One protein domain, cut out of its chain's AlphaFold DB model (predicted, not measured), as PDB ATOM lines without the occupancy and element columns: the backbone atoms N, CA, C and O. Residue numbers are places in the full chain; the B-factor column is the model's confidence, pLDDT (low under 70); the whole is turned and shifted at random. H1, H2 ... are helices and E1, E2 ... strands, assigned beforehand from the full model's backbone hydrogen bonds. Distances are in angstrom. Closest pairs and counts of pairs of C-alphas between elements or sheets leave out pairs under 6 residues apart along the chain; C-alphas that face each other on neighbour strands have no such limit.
ATOM      1  N   ILE A 157      18.282 -23.069  -0.496       91.44
ATOM      2  CA  ILE A 157      17.546 -22.306   0.496       91.44
ATOM      3  C   ILE A 157      16.672 -21.318  -0.259       91.44
ATOM      4  O   ILE A 157      17.163 -20.513  -1.053       91.44
ATOM      5  N   LYS A 158      15.363 -21.386  -0.018       93.06
ATOM      6  CA  LYS A 158      14.390 -20.499  -0.644       93.06
ATOM      7  C   LYS A 158      13.692 -19.659   0.408       93.06
ATOM      8  O   LYS A 158      13.062 -20.179   1.329       93.06
ATOM      9  N   LYS A 159      13.779 -18.341   0.237       93.81
ATOM     10  CA  LYS A 159      13.051 -17.376   1.053       93.81
ATOM     11  C   LYS A 159      11.737 -17.010   0.379       93.81
ATOM     12  O   LYS A 159      11.737 -16.476  -0.724       93.81
ATOM     13  N   ASP A 160      10.638 -17.240   1.083       93.19
ATOM     14  CA  ASP A 160       9.289 -16.944   0.620       93.19
ATOM     15  C   ASP A 160       8.575 -16.013   1.606       93.19
ATOM     16  O   ASP A 160       8.787 -16.057   2.820       93.19
ATOM     17  N   THR A 161       7.723 -15.138   1.074       93.62
ATOM     18  CA  THR A 161       6.802 -14.310   1.861       93.62
ATOM     19  C   THR A 161       5.388 -14.556   1.374       93.62
ATOM     20  O   THR A 161       5.111 -14.428   0.184       93.62
ATOM     21  N   PHE A 162       4.487 -14.883   2.290       91.38
ATOM     22  CA  PHE A 162       3.088 -15.140   1.972       91.38
ATOM     23  C   PHE A 162       2.185 -14.696   3.120       91.38
ATOM     24  O   PHE A 162       2.647 -14.277   4.182       91.38
ATOM     25  N   TYR A 163       0.879 -14.754   2.876       89.94
ATOM     26  CA  TYR A 163      -0.136 -14.319   3.820       89.94
ATOM     27  C   TYR A 163      -1.123 -15.444   4.079       89.94
ATOM     28  O   TYR A 163      -1.594 -16.075   3.132       89.94
ATOM     29  N   VAL A 164      -1.475 -15.640   5.346       89.19
ATOM     30  CA  VAL A 164      -2.571 -16.528   5.745       89.19
ATOM     31  C   VAL A 164      -3.635 -15.689   6.436       89.19
ATOM     32  O   VAL A 164      -3.323 -14.864   7.294       89.19
ATOM     33  N   TYR A 165      -4.886 -15.854   6.013       86.81
ATOM     34  CA  TYR A 165      -6.029 -15.214   6.652       86.81
ATOM     35  C   TYR A 165      -6.548 -16.103   7.778       86.81
ATOM     36  O   TYR A 165      -6.763 -17.293   7.557       86.81
ATOM     37  N   LEU A 166      -6.748 -15.523   8.959       86.94
ATOM     38  CA  LEU A 166      -7.393 -16.196  10.080       86.94
ATOM     39  C   LEU A 166      -8.814 -15.663  10.201       86.94
ATOM     40  O   LEU A 166      -9.007 -14.522  10.611       86.94
ATOM     41  N   ASP A 167      -9.792 -16.473   9.818       84.31
ATOM     42  CA  ASP A 167     -11.205 -16.118   9.926       84.31
ATOM     43  C   ASP A 167     -11.674 -16.066  11.394       84.31
ATOM     44  O   ASP A 167     -11.064 -16.656  12.285       84.31
ATOM     45  N   SER A 168     -12.781 -15.365  11.628       85.44
ATOM     46  CA  SER A 168     -13.533 -15.294  12.883       85.44
ATOM     47  C   SER A 168     -13.813 -16.652  13.540       85.44
ATOM     48  O   SER A 168     -13.824 -16.719  14.767       85.44
ATOM     49  N   SER A 169     -13.936 -17.741  12.772       87.00
ATOM     50  CA  SER A 169     -14.034 -19.108  13.309       87.00
ATOM     51  C   SER A 169     -12.865 -19.491  14.228       87.00
ATOM     52  O   SER A 169     -13.064 -20.224  15.191       87.00
ATOM     53  N   PHE A 170     -11.664 -18.930  14.032       88.06
ATOM     54  CA  PHE A 170     -10.524 -19.136  14.938       88.06
ATOM     55  C   PHE A 170     -10.698 -18.487  16.317       88.06
ATOM     56  O   PHE A 170      -9.914 -18.784  17.218       88.06
ATOM     57  N   ALA A 171     -11.675 -17.595  16.492       85.62
ATOM     58  CA  ALA A 171     -12.044 -17.066  17.800       85.62
ATOM     59  C   ALA A 171     -13.104 -17.920  18.512       85.62
ATOM     60  O   ALA A 171     -13.287 -17.716  19.710       85.62
ATOM     61  N   ASP A 172     -13.777 -18.852  17.826       86.62
ATOM     62  CA  ASP A 172     -14.807 -19.698  18.431       86.62
ATOM     63  C   ASP A 172     -14.170 -20.861  19.216       86.62
ATOM     64  O   ASP A 172     -13.599 -21.776  18.615       86.62
ATOM     65  N   PRO A 173     -14.265 -20.868  20.558       82.50
ATOM     66  CA  PRO A 173     -13.703 -21.934  21.373       82.50
ATOM     67  C   PRO A 173     -14.342 -23.305  21.145       82.50
ATOM     68  O   PRO A 173     -13.689 -24.326  21.366       82.50
ATOM     69  N   HIS A 174     -15.592 -23.349  20.687       85.69
ATOM     70  CA  HIS A 174     -16.304 -24.600  20.435       85.69
ATOM     71  C   HIS A 174     -15.916 -25.248  19.105       85.69
ATOM     72  O   HIS A 174     -16.249 -26.408  18.873       85.69
ATOM     73  N   ALA A 175     -15.193 -24.522  18.250       85.69
ATOM     74  CA  ALA A 175     -14.725 -25.012  16.963       85.69
ATOM     75  C   ALA A 175     -13.363 -25.731  17.045       85.69
ATOM     76  O   ALA A 175     -12.900 -26.272  16.041       85.69
ATOM     77  N   TYR A 176     -12.698 -25.733  18.207       88.25
ATOM     78  CA  TYR A 176     -11.391 -26.372  18.368       88.25
ATOM     79  C   TYR A 176     -11.494 -27.912  18.458       88.25
ATOM     80  O   TYR A 176     -12.402 -28.421  19.115       88.25
ATOM     81  N   PRO A 177     -10.529 -28.671  17.896       92.12
ATOM     82  CA  PRO A 177      -9.393 -28.187  17.117       92.12
ATOM     83  C   PRO A 177      -9.821 -27.714  15.722       92.12
ATOM     84  O   PRO A 177     -10.554 -28.398  15.009       92.12
ATOM     85  N   LEU A 178      -9.325 -26.537  15.337       92.94
ATOM     86  CA  LEU A 178      -9.664 -25.878  14.077       92.94
ATOM     87  C   LEU A 178      -8.396 -25.635  13.269       92.94
ATOM     88  O   LEU A 178      -7.387 -25.187  13.820       92.94
ATOM     89  N   ARG A 179      -8.447 -25.869  11.959       92.56
ATOM     90  CA  ARG A 179      -7.330 -25.598  11.057       92.56
ATOM     91  C   ARG A 179      -7.738 -24.894   9.771       92.56
ATOM     92  O   ARG A 179      -8.876 -25.001   9.330       92.56
ATOM     93  N   THR A 180      -6.800 -24.209   9.124       90.75
ATOM     94  CA  THR A 180      -6.994 -23.753   7.739       90.75
ATOM     95  C   THR A 180      -6.857 -24.922   6.758       90.75
ATOM     96  O   THR A 180      -6.396 -26.011   7.112       90.75
ATOM     97  N   LYS A 181      -7.241 -24.703   5.496       88.38
ATOM     98  CA  LYS A 181      -6.998 -25.679   4.428       88.38
ATOM     99  C   LYS A 181      -5.508 -25.896   4.214       88.38
ATOM    100  O   LYS A 181      -4.748 -24.936   4.119       88.38
ATOM    101  N   ASP A 182      -5.146 -27.161   4.070       86.19
ATOM    102  CA  ASP A 182      -3.803 -27.635   3.750       86.19
ATOM    103  C   ASP A 182      -3.595 -27.847   2.256       86.19
ATOM    104  O   ASP A 182      -2.463 -28.017   1.822       86.19
ATOM    105  N   GLN A 183      -4.664 -27.774   1.459       86.38
ATOM    106  CA  GLN A 183      -4.588 -27.807   0.006       86.38
ATOM    107  C   GLN A 183      -5.367 -26.656  -0.624       86.38
ATOM    108  O   GLN A 183      -6.526 -26.398  -0.292       86.38
ATOM    109  N   LYS A 184      -4.741 -25.982  -1.590       82.31
ATOM    110  CA  LYS A 184      -5.374 -24.948  -2.413       82.31
ATOM    111  C   LYS A 184      -5.060 -25.207  -3.879       82.31
ATOM    112  O   LYS A 184      -3.897 -25.236  -4.270       82.31
ATOM    113  N   ASN A 185      -6.099 -25.382  -4.697       85.50
ATOM    114  CA  ASN A 185      -5.973 -25.722  -6.122       85.50
ATOM    115  C   ASN A 185      -5.092 -26.967  -6.366       85.50
ATOM    116  O   ASN A 185      -4.247 -26.967  -7.258       85.50
ATOM    117  N   GLY A 186      -5.254 -28.001  -5.532       82.50
ATOM    118  CA  GLY A 186      -4.503 -29.258  -5.633       82.50
ATOM    119  C   GLY A 186      -3.031 -29.178  -5.216       82.50
ATOM    120  O   GLY A 186      -2.287 -30.116  -5.474       82.50
ATOM    121  N   LYS A 187      -2.594 -28.073  -4.599       84.31
ATOM    122  CA  LYS A 187      -1.234 -27.912  -4.070       84.31
ATOM    123  C   LYS A 187      -1.264 -27.822  -2.557       84.31
ATOM    124  O   LYS A 187      -2.111 -27.103  -2.023       84.31
ATOM    125  N   ASP A 188      -0.323 -28.497  -1.905       86.69
ATOM    126  CA  ASP A 188      -0.130 -28.361  -0.466       86.69
ATOM    127  C   ASP A 188       0.255 -26.914  -0.128       86.69
ATOM    128  O   ASP A 188       1.080 -26.283  -0.798       86.69
ATOM    129  N   VAL A 189      -0.395 -26.368   0.895       88.50
ATOM    130  CA  VAL A 189      -0.170 -25.021   1.409       88.50
ATOM    131  C   VAL A 189      -0.012 -25.058   2.926       88.50
ATOM    132  O   VAL A 189      -0.562 -25.938   3.594       88.50
ATOM    133  N   PRO A 190       0.711 -24.087   3.503       90.12
ATOM    134  CA  PRO A 190       0.824 -23.981   4.945       90.12
ATOM    135  C   PRO A 190      -0.527 -23.826   5.627       90.12
ATOM    136  O   PRO A 190      -1.412 -23.120   5.139       90.12
ATOM    137  N   THR A 191      -0.644 -24.447   6.791       91.06
ATOM    138  CA  THR A 191      -1.860 -24.499   7.588       91.06
ATOM    139  C   THR A 191      -1.648 -23.890   8.961       91.06
ATOM    140  O   THR A 191      -0.630 -24.135   9.605       91.06
ATOM    141  N   ILE A 192      -2.629 -23.135   9.447       92.81
ATOM    142  CA  ILE A 192      -2.683 -22.715  10.846       92.81
ATOM    143  C   ILE A 192      -3.634 -23.640  11.587       92.81
ATOM    144  O   ILE A 192      -4.772 -23.798  11.158       92.81
ATOM    145  N   LEU A 193      -3.164 -24.236  12.677       92.94
ATOM    146  CA  LEU A 193      -3.907 -25.117  13.571       92.94
ATOM    147  C   LEU A 193      -4.062 -24.431  14.926       92.94
ATOM    148  O   LEU A 193      -3.089 -23.933  15.487       92.94
ATOM    149  N   ARG A 194      -5.269 -24.436  15.480       92.06
ATOM    150  CA  ARG A 194      -5.553 -23.934  16.821       92.06
ATOM    151  C   ARG A 194      -6.151 -25.040  17.671       92.06
ATOM    152  O   ARG A 194      -7.096 -25.708  17.253       92.06
ATOM    153  N   VAL A 195      -5.570 -25.227  18.848       91.75
ATOM    154  CA  VAL A 195      -5.856 -26.345  19.748       91.75
ATOM    155  C   VAL A 195      -6.272 -25.801  21.105       91.75
ATOM    156  O   VAL A 195      -5.710 -24.813  21.570       91.75
ATOM    157  N   LEU A 196      -7.261 -26.444  21.724       90.12
ATOM    158  CA  LEU A 196      -7.606 -26.219  23.122       90.12
ATOM    159  C   LEU A 196      -6.649 -27.019  24.008       90.12
ATOM    160  O   LEU A 196      -6.689 -28.246  23.997       90.12
ATOM    161  N   ASP A 197      -5.822 -26.327  24.782       85.75
ATOM    162  CA  ASP A 197      -4.827 -26.961  25.648       85.75
ATOM    163  C   ASP A 197      -5.432 -27.326  27.003       85.75
ATOM    164  O   ASP A 197      -5.205 -28.410  27.535       85.75
ATOM    165  N   SER A 198      -6.199 -26.403  27.592       87.75
ATOM    166  CA  SER A 198      -6.839 -26.621  28.889       87.75
ATOM    167  C   SER A 198      -8.003 -25.668  29.149       87.75
ATOM    168  O   SER A 198      -8.149 -24.617  28.519       87.75
ATOM    169  N   LEU A 199      -8.829 -26.054  30.120       88.31
ATOM    170  CA  LEU A 199      -9.922 -25.255  30.654       88.31
ATOM    171  C   LEU A 199      -9.662 -24.996  32.131       88.31
ATOM    172  O   LEU A 199      -9.531 -25.939  32.913       88.31
ATOM    173  N   THR A 200      -9.632 -23.724  32.515       87.31
ATOM    174  CA  THR A 200      -9.522 -23.334  33.919       87.31
ATOM    175  C   THR A 200     -10.887 -22.855  34.403       87.31
ATOM    176  O   THR A 200     -11.330 -21.775  33.985       87.31
ATOM    177  N   HIS A 279      -7.699 -21.949  27.498       86.69
ATOM    178  CA  HIS A 279      -6.297 -21.810  27.121       86.69
ATOM    179  C   HIS A 279      -6.067 -22.549  25.813       86.69
ATOM    180  O   HIS A 279      -6.325 -23.746  25.732       86.69
ATOM    181  N   TYR A 280      -5.601 -21.838  24.795       88.44
ATOM    182  CA  TYR A 280      -5.387 -22.399  23.469       88.44
ATOM    183  C   TYR A 280      -4.009 -22.033  22.928       88.44
ATOM    184  O   TYR A 280      -3.492 -20.936  23.169       88.44
ATOM    185  N   SER A 281      -3.470 -22.921  22.101       90.25
ATOM    186  CA  SER A 281      -2.224 -22.721  21.376       90.25
ATOM    187  C   SER A 281      -2.487 -22.677  19.882       90.25
ATOM    188  O   SER A 281      -3.365 -23.362  19.355       90.25
ATOM    189  N   THR A 282      -1.744 -21.813  19.192       91.38
ATOM    190  CA  THR A 282      -1.825 -21.684  17.736       91.38
ATOM    191  C   THR A 282      -0.501 -22.110  17.124       91.38
ATOM    192  O   THR A 282       0.564 -21.630  17.513       91.38
ATOM    193  N   TYR A 283      -0.583 -22.998  16.145       91.81
ATOM    194  CA  TYR A 283       0.544 -23.608  15.468       91.81
ATOM    195  C   TYR A 283       0.482 -23.294  13.982       91.81
ATOM    196  O   TYR A 283      -0.561 -23.419  13.343       91.81
ATOM    197  N   TYR A 284       1.619 -22.916  13.422       92.19
ATOM    198  CA  TYR A 284       1.853 -22.992  11.994       92.19
ATOM    199  C   TYR A 284       2.339 -24.403  11.667       92.19
ATOM    200  O   TYR A 284       3.206 -24.946  12.347       92.19
ATOM    201  N   THR A 285       1.767 -25.003  10.636       90.62
ATOM    202  CA  THR A 285       2.007 -26.388  10.240       90.62
ATOM    203  C   THR A 285       2.197 -26.433   8.733       90.62
ATOM    204  O   THR A 285       1.419 -25.849   7.984       90.62
ATOM    205  N   GLU A 286       3.232 -27.113   8.259       89.00
ATOM    206  CA  GLU A 286       3.481 -27.228   6.825       89.00
ATOM    207  C   GLU A 286       4.172 -28.541   6.475       89.00
ATOM    208  O   GLU A 286       5.205 -28.882   7.055       89.00
ATOM    209  N   LYS A 287       3.642 -29.205   5.445       87.88
ATOM    210  CA  LYS A 287       4.336 -30.304   4.783       87.88
ATOM    211  C   LYS A 287       5.554 -29.773   4.037       87.88
ATOM    212  O   LYS A 287       5.437 -28.860   3.219       87.88
ATOM    213  N   ILE A 288       6.709 -30.352   4.315       86.19
ATOM    214  CA  ILE A 288       7.984 -30.008   3.694       86.19
ATOM    215  C   ILE A 288       8.587 -31.246   3.020       86.19
ATOM    216  O   ILE A 288       8.224 -32.367   3.370       86.19
ATOM    217  N   PRO A 289       9.508 -31.076   2.058       85.31
ATOM    218  CA  PRO A 289      10.251 -32.198   1.493       85.31
ATOM    219  C   PRO A 289      11.013 -32.988   2.569       85.31
ATOM    220  O   PRO A 289      11.428 -32.411   3.579       85.31
ATOM    221  N   GLU A 290      11.241 -34.283   2.329       82.50
ATOM    222  CA  GLU A 290      12.031 -35.125   3.236       82.50
ATOM    223  C   GLU A 290      13.416 -34.537   3.472       82.50
ATOM    224  O   GLU A 290      14.018 -33.998   2.552       82.50
ATOM    225  N   CYS A 291      13.892 -34.576   4.720       79.94
ATOM    226  CA  CYS A 291      15.115 -33.912   5.185       79.94
ATOM    227  C   CYS A 291      15.126 -32.365   5.106       79.94
ATOM    228  O   CYS A 291      16.160 -31.756   5.416       79.94
ATOM    229  N   GLY A 292      14.031 -31.711   4.707       85.00
ATOM    230  CA  GLY A 292      13.909 -30.252   4.710       85.00
ATOM    231  C   GLY A 292      13.859 -29.660   6.121       85.00
ATOM    232  O   GLY A 292      13.547 -30.341   7.095       85.00
ATOM    233  N   THR A 293      14.177 -28.371   6.253       85.44
ATOM    234  CA  THR A 293      14.054 -27.655   7.536       85.44
ATOM    235  C   THR A 293      14.020 -26.138   7.342       85.44
ATOM    236  O   THR A 293      14.392 -25.627   6.283       85.44
ATOM    237  N   TYR A 294      13.588 -25.383   8.353       86.31
ATOM    238  CA  TYR A 294      13.641 -23.924   8.309       86.31
ATOM    239  C   TYR A 294      15.019 -23.413   8.729       86.31
ATOM    240  O   TYR A 294      15.477 -23.662   9.840       86.31
ATOM    241  N   SER A 295      15.647 -22.635   7.849       86.12
ATOM    242  CA  SER A 295      16.825 -21.816   8.172       86.12
ATOM    243  C   SER A 295      16.425 -20.594   9.004       86.12
ATOM    244  O   SER A 295      17.126 -20.186   9.930       86.12
ATOM    245  N   SER A 296      15.266 -20.011   8.683       88.06
ATOM    246  CA  SER A 296      14.706 -18.852   9.370       88.06
ATOM    247  C   SER A 296      13.184 -18.841   9.242       88.06
ATOM    248  O   SER A 296      12.628 -19.237   8.214       88.06
ATOM    249  N   PHE A 297      12.504 -18.358  10.275       90.50
ATOM    250  CA  PHE A 297      11.059 -18.183  10.283       90.50
ATOM    251  C   PHE A 297      10.705 -16.908  11.043       90.50
ATOM    252  O   PHE A 297      11.181 -16.686  12.155       90.50
ATOM    253  N   ALA A 298       9.873 -16.067  10.440       91.06
ATOM    254  CA  ALA A 298       9.380 -14.841  11.040       91.06
ATOM    255  C   ALA A 298       7.911 -14.625  10.677       91.06
ATOM    256  O   ALA A 298       7.475 -14.875   9.551       91.06
ATOM    257  N   ILE A 299       7.157 -14.099  11.632       90.50
ATOM    258  CA  ILE A 299       5.745 -13.772  11.479       90.50
ATOM    259  C   ILE A 299       5.517 -12.324  11.918       90.50
ATOM    260  O   ILE A 299       6.136 -11.847  12.868       90.50
ATOM    261  N   SER A 300       4.647 -11.598  11.215       85.69
ATOM    262  CA  SER A 300       4.094 -10.352  11.749       85.69
ATOM    263  C   SER A 300       3.154 -10.643  12.921       85.69
ATOM    264  O   SER A 300       2.692 -11.769  13.086       85.69
ATOM    265  N   ASN A 301       2.760  -9.617  13.678       80.75
ATOM    266  CA  ASN A 301       1.633  -9.768  14.601       80.75
ATOM    267  C   ASN A 301       0.434 -10.371  13.852       80.75
ATOM    268  O   ASN A 301       0.093  -9.919  12.752       80.75
ATOM    269  N   PHE A 302      -0.167 -11.407  14.432       80.50
ATOM    270  CA  PHE A 302      -1.347 -12.064  13.888       80.50
ATOM    271  C   PHE A 302      -2.535 -11.808  14.812       80.50
ATOM    272  O   PHE A 302      -2.413 -11.832  16.033       80.50
ATOM    273  N   THR A 303      -3.690 -11.536  14.218       82.44
ATOM    274  CA  THR A 303      -4.959 -11.358  14.925       82.44
ATOM    275  C   THR A 303      -6.059 -12.048  14.135       82.44
ATOM    276  O   THR A 303      -5.990 -12.141  12.907       82.44
ATOM    277  N   VAL A 304      -7.063 -12.561  14.846       84.12
ATOM    278  CA  VAL A 304      -8.256 -13.129  14.213       84.12
ATOM    279  C   VAL A 304      -8.979 -12.027  13.434       84.12
ATOM    280  O   VAL A 304      -9.046 -10.884  13.885       84.12
ATOM    281  N   GLY A 305      -9.483 -12.367  12.252       83.06
ATOM    282  CA  GLY A 305     -10.115 -11.445  11.313       83.06
ATOM    283  C   GLY A 305      -9.137 -10.736  10.372       83.06
ATOM    284  O   GLY A 305      -9.583  -9.972   9.520       83.06
ATOM    285  N   ASN A 306      -7.825 -10.991  10.479       83.38
ATOM    286  CA  ASN A 306      -6.789 -10.328   9.685       83.38
ATOM    287  C   ASN A 306      -5.870 -11.313   8.947       83.38
ATOM    288  O   ASN A 306      -5.780 -12.503   9.257       83.38
ATOM    289  N   ARG A 307      -5.153 -10.795   7.938       86.94
ATOM    290  CA  ARG A 307      -4.081 -11.529   7.249       86.94
ATOM    291  C   ARG A 307      -2.772 -11.373   8.010       86.94
ATOM    292  O   ARG A 307      -2.271 -10.259   8.144       86.94
ATOM    293  N   ALA A 308      -2.191 -12.484   8.435       89.06
ATOM    294  CA  ALA A 308      -0.851 -12.516   9.002       89.06
ATOM    295  C   ALA A 308       0.184 -12.728   7.894       89.06
ATOM    296  O   ALA A 308      -0.018 -13.552   6.995       89.06
ATOM    297  N   ARG A 309       1.284 -11.972   7.945       92.00
ATOM    298  CA  ARG A 309       2.411 -12.107   7.021       92.00
ATOM    299  C   ARG A 309       3.415 -13.095   7.596       92.00
ATOM    300  O   ARG A 309       3.907 -12.899   8.702       92.00
ATOM    301  N   PHE A 310       3.776 -14.085   6.794       93.25
ATOM    302  CA  PHE A 310       4.804 -15.068   7.102       93.25
ATOM    303  C   PHE A 310       5.994 -14.851   6.178       93.25
ATOM    304  O   PHE A 310       5.827 -14.654   4.973       93.25
ATOM    305  N   ILE A 311       7.191 -14.872   6.751       93.88
ATOM    306  CA  ILE A 311       8.462 -14.856   6.039       93.88
ATOM    307  C   ILE A 311       9.203 -16.102   6.492       93.88
ATOM    308  O   ILE A 311       9.589 -16.203   7.653       93.88
ATOM    309  N   ARG A 312       9.410 -17.046   5.583       92.75
ATOM    310  CA  ARG A 312      10.157 -18.266   5.885       92.75
ATOM    311  C   ARG A 312      11.320 -18.417   4.934       92.75
ATOM    312  O   ARG A 312      11.242 -18.017   3.774       92.75
ATOM    313  N   GLU A 313      12.359 -19.054   5.424       92.38
ATOM    314  CA  GLU A 313      13.489 -19.501   4.642       92.38
ATOM    315  C   GLU A 313      13.584 -21.021   4.797       92.38
ATOM    316  O   GLU A 313      13.964 -21.526   5.853       92.38
ATOM    317  N   LEU A 314      13.148 -21.745   3.764       90.44
ATOM    318  CA  LEU A 314      13.061 -23.202   3.749       90.44
ATOM    319  C   LEU A 314      14.274 -23.775   3.017       90.44
ATOM    320  O   LEU A 314      14.518 -23.441   1.856       90.44
ATOM    321  N   PHE A 315      15.003 -24.654   3.692       90.25
ATOM    322  CA  PHE A 315      15.984 -25.522   3.065       90.25
ATOM    323  C   PHE A 315      15.263 -26.709   2.422       90.25
ATOM    324  O   PHE A 315      14.540 -27.441   3.102       90.25
ATOM    325  N   THR A 316      15.460 -26.877   1.117       90.38
ATOM    326  CA  THR A 316      15.008 -28.048   0.366       90.38
ATOM    327  C   THR A 316      16.234 -28.842  -0.072       90.38
ATOM    328  O   THR A 316      17.068 -28.295  -0.804       90.38
ATOM    329  N   PRO A 317      16.370 -30.096   0.378       88.94
ATOM    330  CA  PRO A 317      17.484 -30.939  -0.015       88.94
ATOM    331  C   PRO A 317      17.397 -31.319  -1.493       88.94
ATOM    332  O   PRO A 317      16.314 -31.333  -2.079       88.94
ATOM    333  N   ASP A 318      18.550 -31.592  -2.094       89.00
ATOM    334  CA  ASP A 318      18.635 -32.197  -3.424       89.00
ATOM    335  C   ASP A 318      18.802 -33.722  -3.327       89.00
ATOM    336  O   ASP A 318      18.938 -34.282  -2.239       89.00
ATOM    337  N   ASP A 319      18.792 -34.402  -4.476       85.00
ATOM    338  CA  ASP A 319      18.873 -35.868  -4.561       85.00
ATOM    339  C   ASP A 319      20.193 -36.444  -4.002       85.00
ATOM    340  O   ASP A 319      20.308 -37.650  -3.785       85.00
ATOM    341  N   GLU A 320      21.211 -35.601  -3.786       81.88
ATOM    342  CA  GLU A 320      22.499 -36.004  -3.219       81.88
ATOM    343  C   GLU A 320      22.511 -35.964  -1.680       81.88
ATOM    344  O   GLU A 320      23.465 -36.442  -1.049       81.88
ATOM    345  N   GLU A 321      21.482 -35.391  -1.050       81.81
ATOM    346  CA  GLU A 321      21.370 -35.328   0.401       81.81
ATOM    347  C   GLU A 321      20.946 -36.681   0.981       81.81
ATOM    348  O   GLU A 321      19.826 -37.151   0.814       81.81
ATOM    349  N   THR A 322      21.854 -37.305   1.725       72.56
ATOM    350  CA  THR A 322      21.651 -38.648   2.296       72.56
ATOM    351  C   THR A 322      21.385 -38.639   3.800       72.56
ATOM    352  O   THR A 322      21.133 -39.689   4.390       72.56
ATOM    353  N   PHE A 323      21.437 -37.468   4.444       71.06
ATOM    354  CA  PHE A 323      21.336 -37.338   5.893       71.06
ATOM    355  C   PHE A 323      20.378 -36.210   6.295       71.06
ATOM    356  O   PHE A 323      20.674 -35.034   6.113       71.06
ATOM    357  N   CYS A 324      19.244 -36.554   6.914       68.69
ATOM    358  CA  CYS A 324      18.261 -35.556   7.353       68.69
ATOM    359  C   CYS A 324      18.680 -34.761   8.604       68.69
ATOM    360  O   CYS A 324      18.097 -33.716   8.899       68.69
ATOM    361  N   GLY A 325      19.696 -35.211   9.344       62.69
ATOM    362  CA  GLY A 325      19.893 -34.778  10.727       62.69
ATOM    363  C   GLY A 325      18.965 -35.518  11.700       62.69
ATOM    364  O   GLY A 325      18.073 -36.249  11.277       62.69
ATOM    365  N   PRO A 326      19.181 -35.367  13.017       52.06
ATOM    366  CA  PRO A 326      18.509 -36.172  14.040       52.06
ATOM    367  C   PRO A 326      17.060 -35.766  14.376       52.06
ATOM    368  O   PRO A 326      16.467 -36.417  15.225       52.06
ATOM    369  N   ASN A 327      16.497 -34.705  13.780       52.50
ATOM    370  CA  ASN A 327      15.367 -33.971  14.381       52.50
ATOM    371  C   ASN A 327      14.216 -33.636  13.408       52.50
ATOM    372  O   ASN A 327      13.619 -32.565  13.499       52.50
ATOM    373  N   SER A 328      13.927 -34.512  12.444       52.41
ATOM    374  CA  SER A 328      12.803 -34.313  11.524       52.41
ATOM    375  C   SER A 328      11.960 -35.577  11.401       52.41
ATOM    376  O   SER A 328      12.389 -36.552  10.772       52.41
ATOM    377  N   LYS A 329      10.706 -35.531  11.866       56.66
ATOM    378  CA  LYS A 329       9.648 -36.270  11.170       56.66
ATOM    379  C   LYS A 329       9.740 -35.959   9.680       56.66
ATOM    380  O   LYS A 329       9.928 -34.809   9.288       56.66
ATOM    381  N   LYS A 330       9.683 -37.016   8.875       63.84
ATOM    382  CA  LYS A 330      10.227 -37.060   7.513       63.84
ATOM    383  C   LYS A 330       9.576 -36.109   6.506       63.84
ATOM    384  O   LYS A 330      10.047 -36.076   5.387       63.84
ATOM    385  N   ASP A 331       8.539 -35.354   6.842       74.56
ATOM    386  CA  ASP A 331       7.794 -34.567   5.854       74.56
ATOM    387  C   ASP A 331       6.994 -33.390   6.435       74.56
ATOM    388  O   ASP A 331       6.208 -32.773   5.716       74.56
ATOM    389  N   TRP A 332       7.157 -33.040   7.717       80.44
ATOM    390  CA  TRP A 332       6.323 -32.000   8.328       80.44
ATOM    391  C   TRP A 332       7.036 -31.204   9.416       80.44
ATOM    392  O   TRP A 332       7.656 -31.755  10.320       80.44
ATOM    393  N   MET A 333       6.872 -29.884   9.348       84.75
ATOM    394  CA  MET A 333       7.311 -28.921  10.351       84.75
ATOM    395  C   MET A 333       6.146 -28.251  11.086       84.75
ATOM    396  O   MET A 333       5.151 -27.837  10.480       84.75
ATOM    397  N   VAL A 334       6.310 -28.086  12.401       88.06
ATOM    398  CA  VAL A 334       5.356 -27.393  13.274       88.06
ATOM    399  C   VAL A 334       6.057 -26.265  14.024       88.06
ATOM    400  O   VAL A 334       7.056 -26.483  14.702       88.06
ATOM    401  N   TYR A 335       5.514 -25.056  13.935       89.44
ATOM    402  CA  TYR A 335       6.018 -23.871  14.623       89.44
ATOM    403  C   TYR A 335       4.945 -23.337  15.575       89.44
ATOM    404  O   TYR A 335       3.829 -23.025  15.157       89.44
ATOM    405  N   SER A 336       5.271 -23.208  16.860       89.94
ATOM    406  CA  SER A 336       4.386 -22.617  17.863       89.94
ATOM    407  C   SER A 336       4.373 -21.099  17.715       89.94
ATOM    408  O   SER A 336       5.361 -20.423  18.004       89.94
ATOM    409  N   LEU A 337       3.236 -20.547  17.284       89.12
ATOM    410  CA  LEU A 337       3.062 -19.098  17.172       89.12
ATOM    411  C   LEU A 337       2.973 -18.431  18.546       89.12
ATOM    412  O   LEU A 337       3.359 -17.274  18.682       89.12
ATOM    413  N   SER A 338       2.482 -19.154  19.554       81.94
ATOM    414  CA  SER A 338       2.385 -18.655  20.928       81.94
ATOM    415  C   SER A 338       3.754 -18.574  21.610       81.94
ATOM    416  O   SER A 338       4.021 -17.614  22.323       81.94
ATOM    417  N   ALA A 339       4.619 -19.574  21.396       83.44
ATOM    418  CA  ALA A 339       5.940 -19.638  22.027       83.44
ATOM    419  C   ALA A 339       7.055 -18.982  21.193       83.44
ATOM    420  O   ALA A 339       8.120 -18.693  21.728       83.44
ATOM    421  N   GLY A 340       6.830 -18.744  19.895       86.25
ATOM    422  CA  GLY A 340       7.834 -18.156  19.005       86.25
ATOM    423  C   GLY A 340       8.976 -19.117  18.663       86.25
ATOM    424  O   GLY A 340      10.126 -18.694  18.555       86.25
ATOM    425  N   GLY A 341       8.677 -20.408  18.503       86.25
ATOM    426  CA  GLY A 341       9.696 -21.432  18.272       86.25
ATOM    427  C   GLY A 341       9.190 -22.658  17.523       86.25
ATOM    428  O   GLY A 341       7.991 -22.942  17.484       86.25
ATOM    429  N   MET A 342      10.131 -23.388  16.927       83.94
ATOM    430  CA  MET A 342       9.886 -24.700  16.330       83.94
ATOM    431  C   MET A 342       9.548 -25.725  17.407       83.94
ATOM    432  O   MET A 342      10.199 -25.744  18.444       83.94
ATOM    433  N   VAL A 343       8.567 -26.584  17.139       81.44
ATOM    434  CA  VAL A 343       8.328 -27.791  17.936       81.44
ATOM    435  C   VAL A 343       9.196 -28.892  17.337       81.44
ATOM    436  O   VAL A 343       9.014 -29.264  16.178       81.44
ATOM    437  N   THR A 344      10.174 -29.361  18.100       72.75
ATOM    438  CA  THR A 344      11.183 -30.335  17.663       72.75
ATOM    439  C   THR A 344      10.958 -31.698  18.311       72.75
ATOM    440  O   THR A 344      10.305 -31.794  19.347       72.75
ATOM    441  N   ASP A 345      11.514 -32.772  17.738       61.50
ATOM    442  CA  ASP A 345      11.402 -34.117  18.333       61.50
ATOM    443  C   ASP A 345      12.044 -34.182  19.737       61.50
ATOM    444  O   ASP A 345      11.579 -34.924  20.607       61.50
ATOM    445  N   SER A 346      13.053 -33.338  19.996       59.12
ATOM    446  CA  SER A 346      13.651 -33.138  21.323       59.12
ATOM    447  C   SER A 346      12.701 -32.540  22.366       59.12
ATOM    448  O   SER A 346      12.912 -32.769  23.555       59.12
ATOM    449  N   ASP A 347      11.637 -31.845  21.953       58.00
ATOM    450  CA  ASP A 347      10.624 -31.280  22.861       58.00
ATOM    451  C   ASP A 347       9.618 -32.340  23.362       58.00
ATOM    452  O   ASP A 347       8.696 -32.018  24.110       58.00
ATOM    453  N   SER A 348       9.851 -33.612  23.000       59.16
ATOM    454  CA  SER A 348       9.048 -34.827  23.195       59.16
ATOM    455  C   SER A 348       8.302 -35.238  21.927       59.16
ATOM    456  O   SER A 348       7.320 -34.614  21.525       59.16
ATOM    457  N   VAL A 349       8.706 -36.379  21.358       60.28
ATOM    458  CA  VAL A 349       8.044 -37.078  20.238       60.28
ATOM    459  C   VAL A 349       6.522 -37.173  20.435       60.28
ATOM    460  O   VAL A 349       5.753 -37.019  19.485       60.28
ATOM    461  N   THR A 350       6.066 -37.315  21.685       64.56
ATOM    462  CA  THR A 350       4.637 -37.379  22.025       64.56
ATOM    463  C   THR A 350       3.869 -36.104  21.673       64.56
ATOM    464  O   THR A 350       2.701 -36.195  21.298       64.56
ATOM    465  N   VAL A 351       4.492 -34.923  21.746       73.25
ATOM    466  CA  VAL A 351       3.849 -33.640  21.420       73.25
ATOM    467  C   VAL A 351       3.615 -33.546  19.916       73.25
ATOM    468  O   VAL A 351       2.504 -33.244  19.485       73.25
ATOM    469  N   LEU A 352       4.620 -33.882  19.104       71.69
ATOM    470  CA  LEU A 352       4.497 -33.878  17.644       71.69
ATOM    471  C   LEU A 352       3.549 -34.967  17.127       71.69
ATOM    472  O   LEU A 352       2.813 -34.731  16.169       71.69
ATOM    473  N   ASP A 353       3.544 -36.158  17.729       73.19
ATOM    474  CA  ASP A 353       2.548 -37.203  17.436       73.19
ATOM    475  C   ASP A 353       1.128 -36.724  17.741       73.19
ATOM    476  O   ASP A 353       0.222 -36.863  16.915       73.19
ATOM    477  N   THR A 354       0.946 -36.095  18.902       83.31
ATOM    478  CA  THR A 354      -0.353 -35.573  19.330       83.31
ATOM    479  C   THR A 354      -0.831 -34.465  18.397       83.31
ATOM    480  O   THR A 354      -1.975 -34.504  17.952       83.31
ATOM    481  N   LEU A 355       0.034 -33.518  18.024       86.12
ATOM    482  CA  LEU A 355      -0.320 -32.429  17.110       86.12
ATOM    483  C   LEU A 355      -0.655 -32.927  15.703       86.12
ATOM    484  O   LEU A 355      -1.599 -32.428  15.096       86.12
ATOM    485  N   SER A 356       0.064 -33.932  15.199       84.69
ATOM    486  CA  SER A 356      -0.252 -34.552  13.908       84.69
ATOM    487  C   SER A 356      -1.626 -35.227  13.931       84.69
ATOM    488  O   SER A 356      -2.437 -35.018  13.027       84.69
ATOM    489  N   LYS A 357      -1.935 -35.972  15.001       87.44
ATOM    490  CA  LYS A 357      -3.263 -36.566  15.196       87.44
ATOM    491  C   LYS A 357      -4.352 -35.494  15.273       87.44
ATOM    492  O   LYS A 357      -5.333 -35.572  14.543       87.44
ATOM    493  N   ILE A 358      -4.143 -34.466  16.096       90.00
ATOM    494  CA  ILE A 358      -5.080 -33.348  16.244       90.00
ATOM    495  C   ILE A 358      -5.310 -32.646  14.906       90.00
ATOM    496  O   ILE A 358      -6.444 -32.305  14.601       90.00
ATOM    497  N   TRP A 359      -4.273 -32.442  14.093       90.50
ATOM    498  CA  TRP A 359      -4.426 -31.827  12.776       90.50
ATOM    499  C   TRP A 359      -5.280 -32.670  11.824       90.50
ATOM    500  O   TRP A 359      -6.105 -32.110  11.102       90.50
ATOM    501  N   ASN A 360      -5.106 -33.999  11.830       88.38
ATOM    502  CA  ASN A 360      -5.905 -34.906  11.001       88.38
ATOM    503  C   ASN A 360      -7.386 -34.865  11.399       88.38
ATOM    504  O   ASN A 360      -8.253 -34.862  10.527       88.38
ATOM    505  N   ASP A 361      -7.653 -34.777  12.703       90.31
ATOM    506  CA  ASP A 361      -9.002 -34.753  13.274       90.31
ATOM    507  C   ASP A 361      -9.612 -33.331  13.319       90.31
ATOM    508  O   ASP A 361     -10.785 -33.167  13.656       90.31
ATOM    509  N   ALA A 362      -8.835 -32.288  12.999       91.12
ATOM    510  CA  ALA A 362      -9.264 -30.899  13.117       91.12
ATOM    511  C   ALA A 362     -10.308 -30.512  12.070       91.12
ATOM    512  O   ALA A 362     -10.183 -30.806  10.877       91.12
ATOM    513  N   THR A 363     -11.294 -29.735  12.519       91.81
ATOM    514  CA  THR A 363     -12.279 -29.122  11.630       91.81
ATOM    515  C   THR A 363     -11.579 -28.115  10.723       91.81
ATOM    516  O   THR A 363     -10.727 -27.342  11.165       91.81
ATOM    517  N   VAL A 364     -11.928 -28.107   9.439       90.44
ATOM    518  CA  VAL A 364     -11.372 -27.154   8.473       90.44
ATOM    519  C   VAL A 364     -12.225 -25.889   8.465       90.44
ATOM    520  O   VAL A 364     -13.426 -25.950   8.205       90.44
ATOM    521  N   ALA A 365     -11.598 -24.744   8.724       86.06
ATOM    522  CA  ALA A 365     -12.253 -23.446   8.679       86.06
ATOM    523  C   ALA A 365     -12.797 -23.152   7.264       86.06
ATOM    524  O   ALA A 365     -12.127 -23.461   6.270       86.06
TER     525      ALA A 365
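This is residues 157 to 200 and 279 to 365 of the 372 residues of an uncharacterized protein of Fibrobacter sp. UWT2 (UniProt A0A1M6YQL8). Two strongly twisted antiparallel sheets, one of four strands in the order E2, E3, E6, E7 and one of three in the order E1, E5, E4, lie offset and only partly face to face, and helix H2 crosses the face of the four-stranded sheet that is turned away from the three-stranded one. The short helix H1 lies off to one side, and residues 318 to 331, with no named element, make one end of the long axis. The printed part has 131 residues, with two named helices and seven named strands in the order E1, H1, E2, E3, E4, E5, E6, E7, H2; the class is mixed, helices and strands. The whole is compact, with a radius of gyration of the C-alphas of 14.8 A, yet elongated, spanning 47 by 30 by 27 A.

E1, residues 157 to 165, is antiparallel to E5, residues 307 to 317, at 153 degrees, with N 160 and O 312 2.9 A apart, within hydrogen-bond range. H1, residues 168 to 171, only grazes the four-stranded sheet, with residues 170 to 171. E2, residues 191 to 200, is an edge strand antiparallel to E3, residues 279 to 287; N 193 and O 283 are 2.8 A apart. E1 and E2 are only just apart, at 8.0 A. E4, residues 293 to 299, forms a hairpin with E5; N 298 and O 311 are 2.8 A apart. E6, residues 332 to 336, is antiparallel to E3, with N 284 and O 335 2.8 A apart. The closest C-alphas of E4 and E6, those of Thr 293 and Met 333, are 7.4 A apart. E7, residues 341 to 343, forms a hairpin with E6; N 336 and O 341 are 2.8 A apart. H2, residues 349 to 361, is on this sheet at a height of 8.5 A, making two layers, a helix on one face of a sheet. It runs across the strands, at 71 degrees to E2 on the local plane. In H2 every O i to N i+4 pair is within hydrogen-bond range; H1 is too short for such a pair.

E1 begins at C-alpha 157 (17.546, -22.306, 0.496) and is 25.4 A long. H1 measures 5.4 A, E2 27.4 A, E3 26.2 A, E4 16.7 A, E5 29.9 A, E6 13.5 A and E7 6.5 A. H2, 18.6 A, ends at C-alpha 361 (-9.002, -34.753, 13.274).

The two C-alphas farthest apart, those of Thr 200 and Glu 320, are 50.6 A apart. Residues 201 to 278 are not printed; C-alphas 200 and 279 are 7.7 A apart across the cut. The links H1 to E2 and E5 to E6 are long. The mean pLDDT of the printed part is 84.2, with residues 324 to 330 and 345 to 350 under 70.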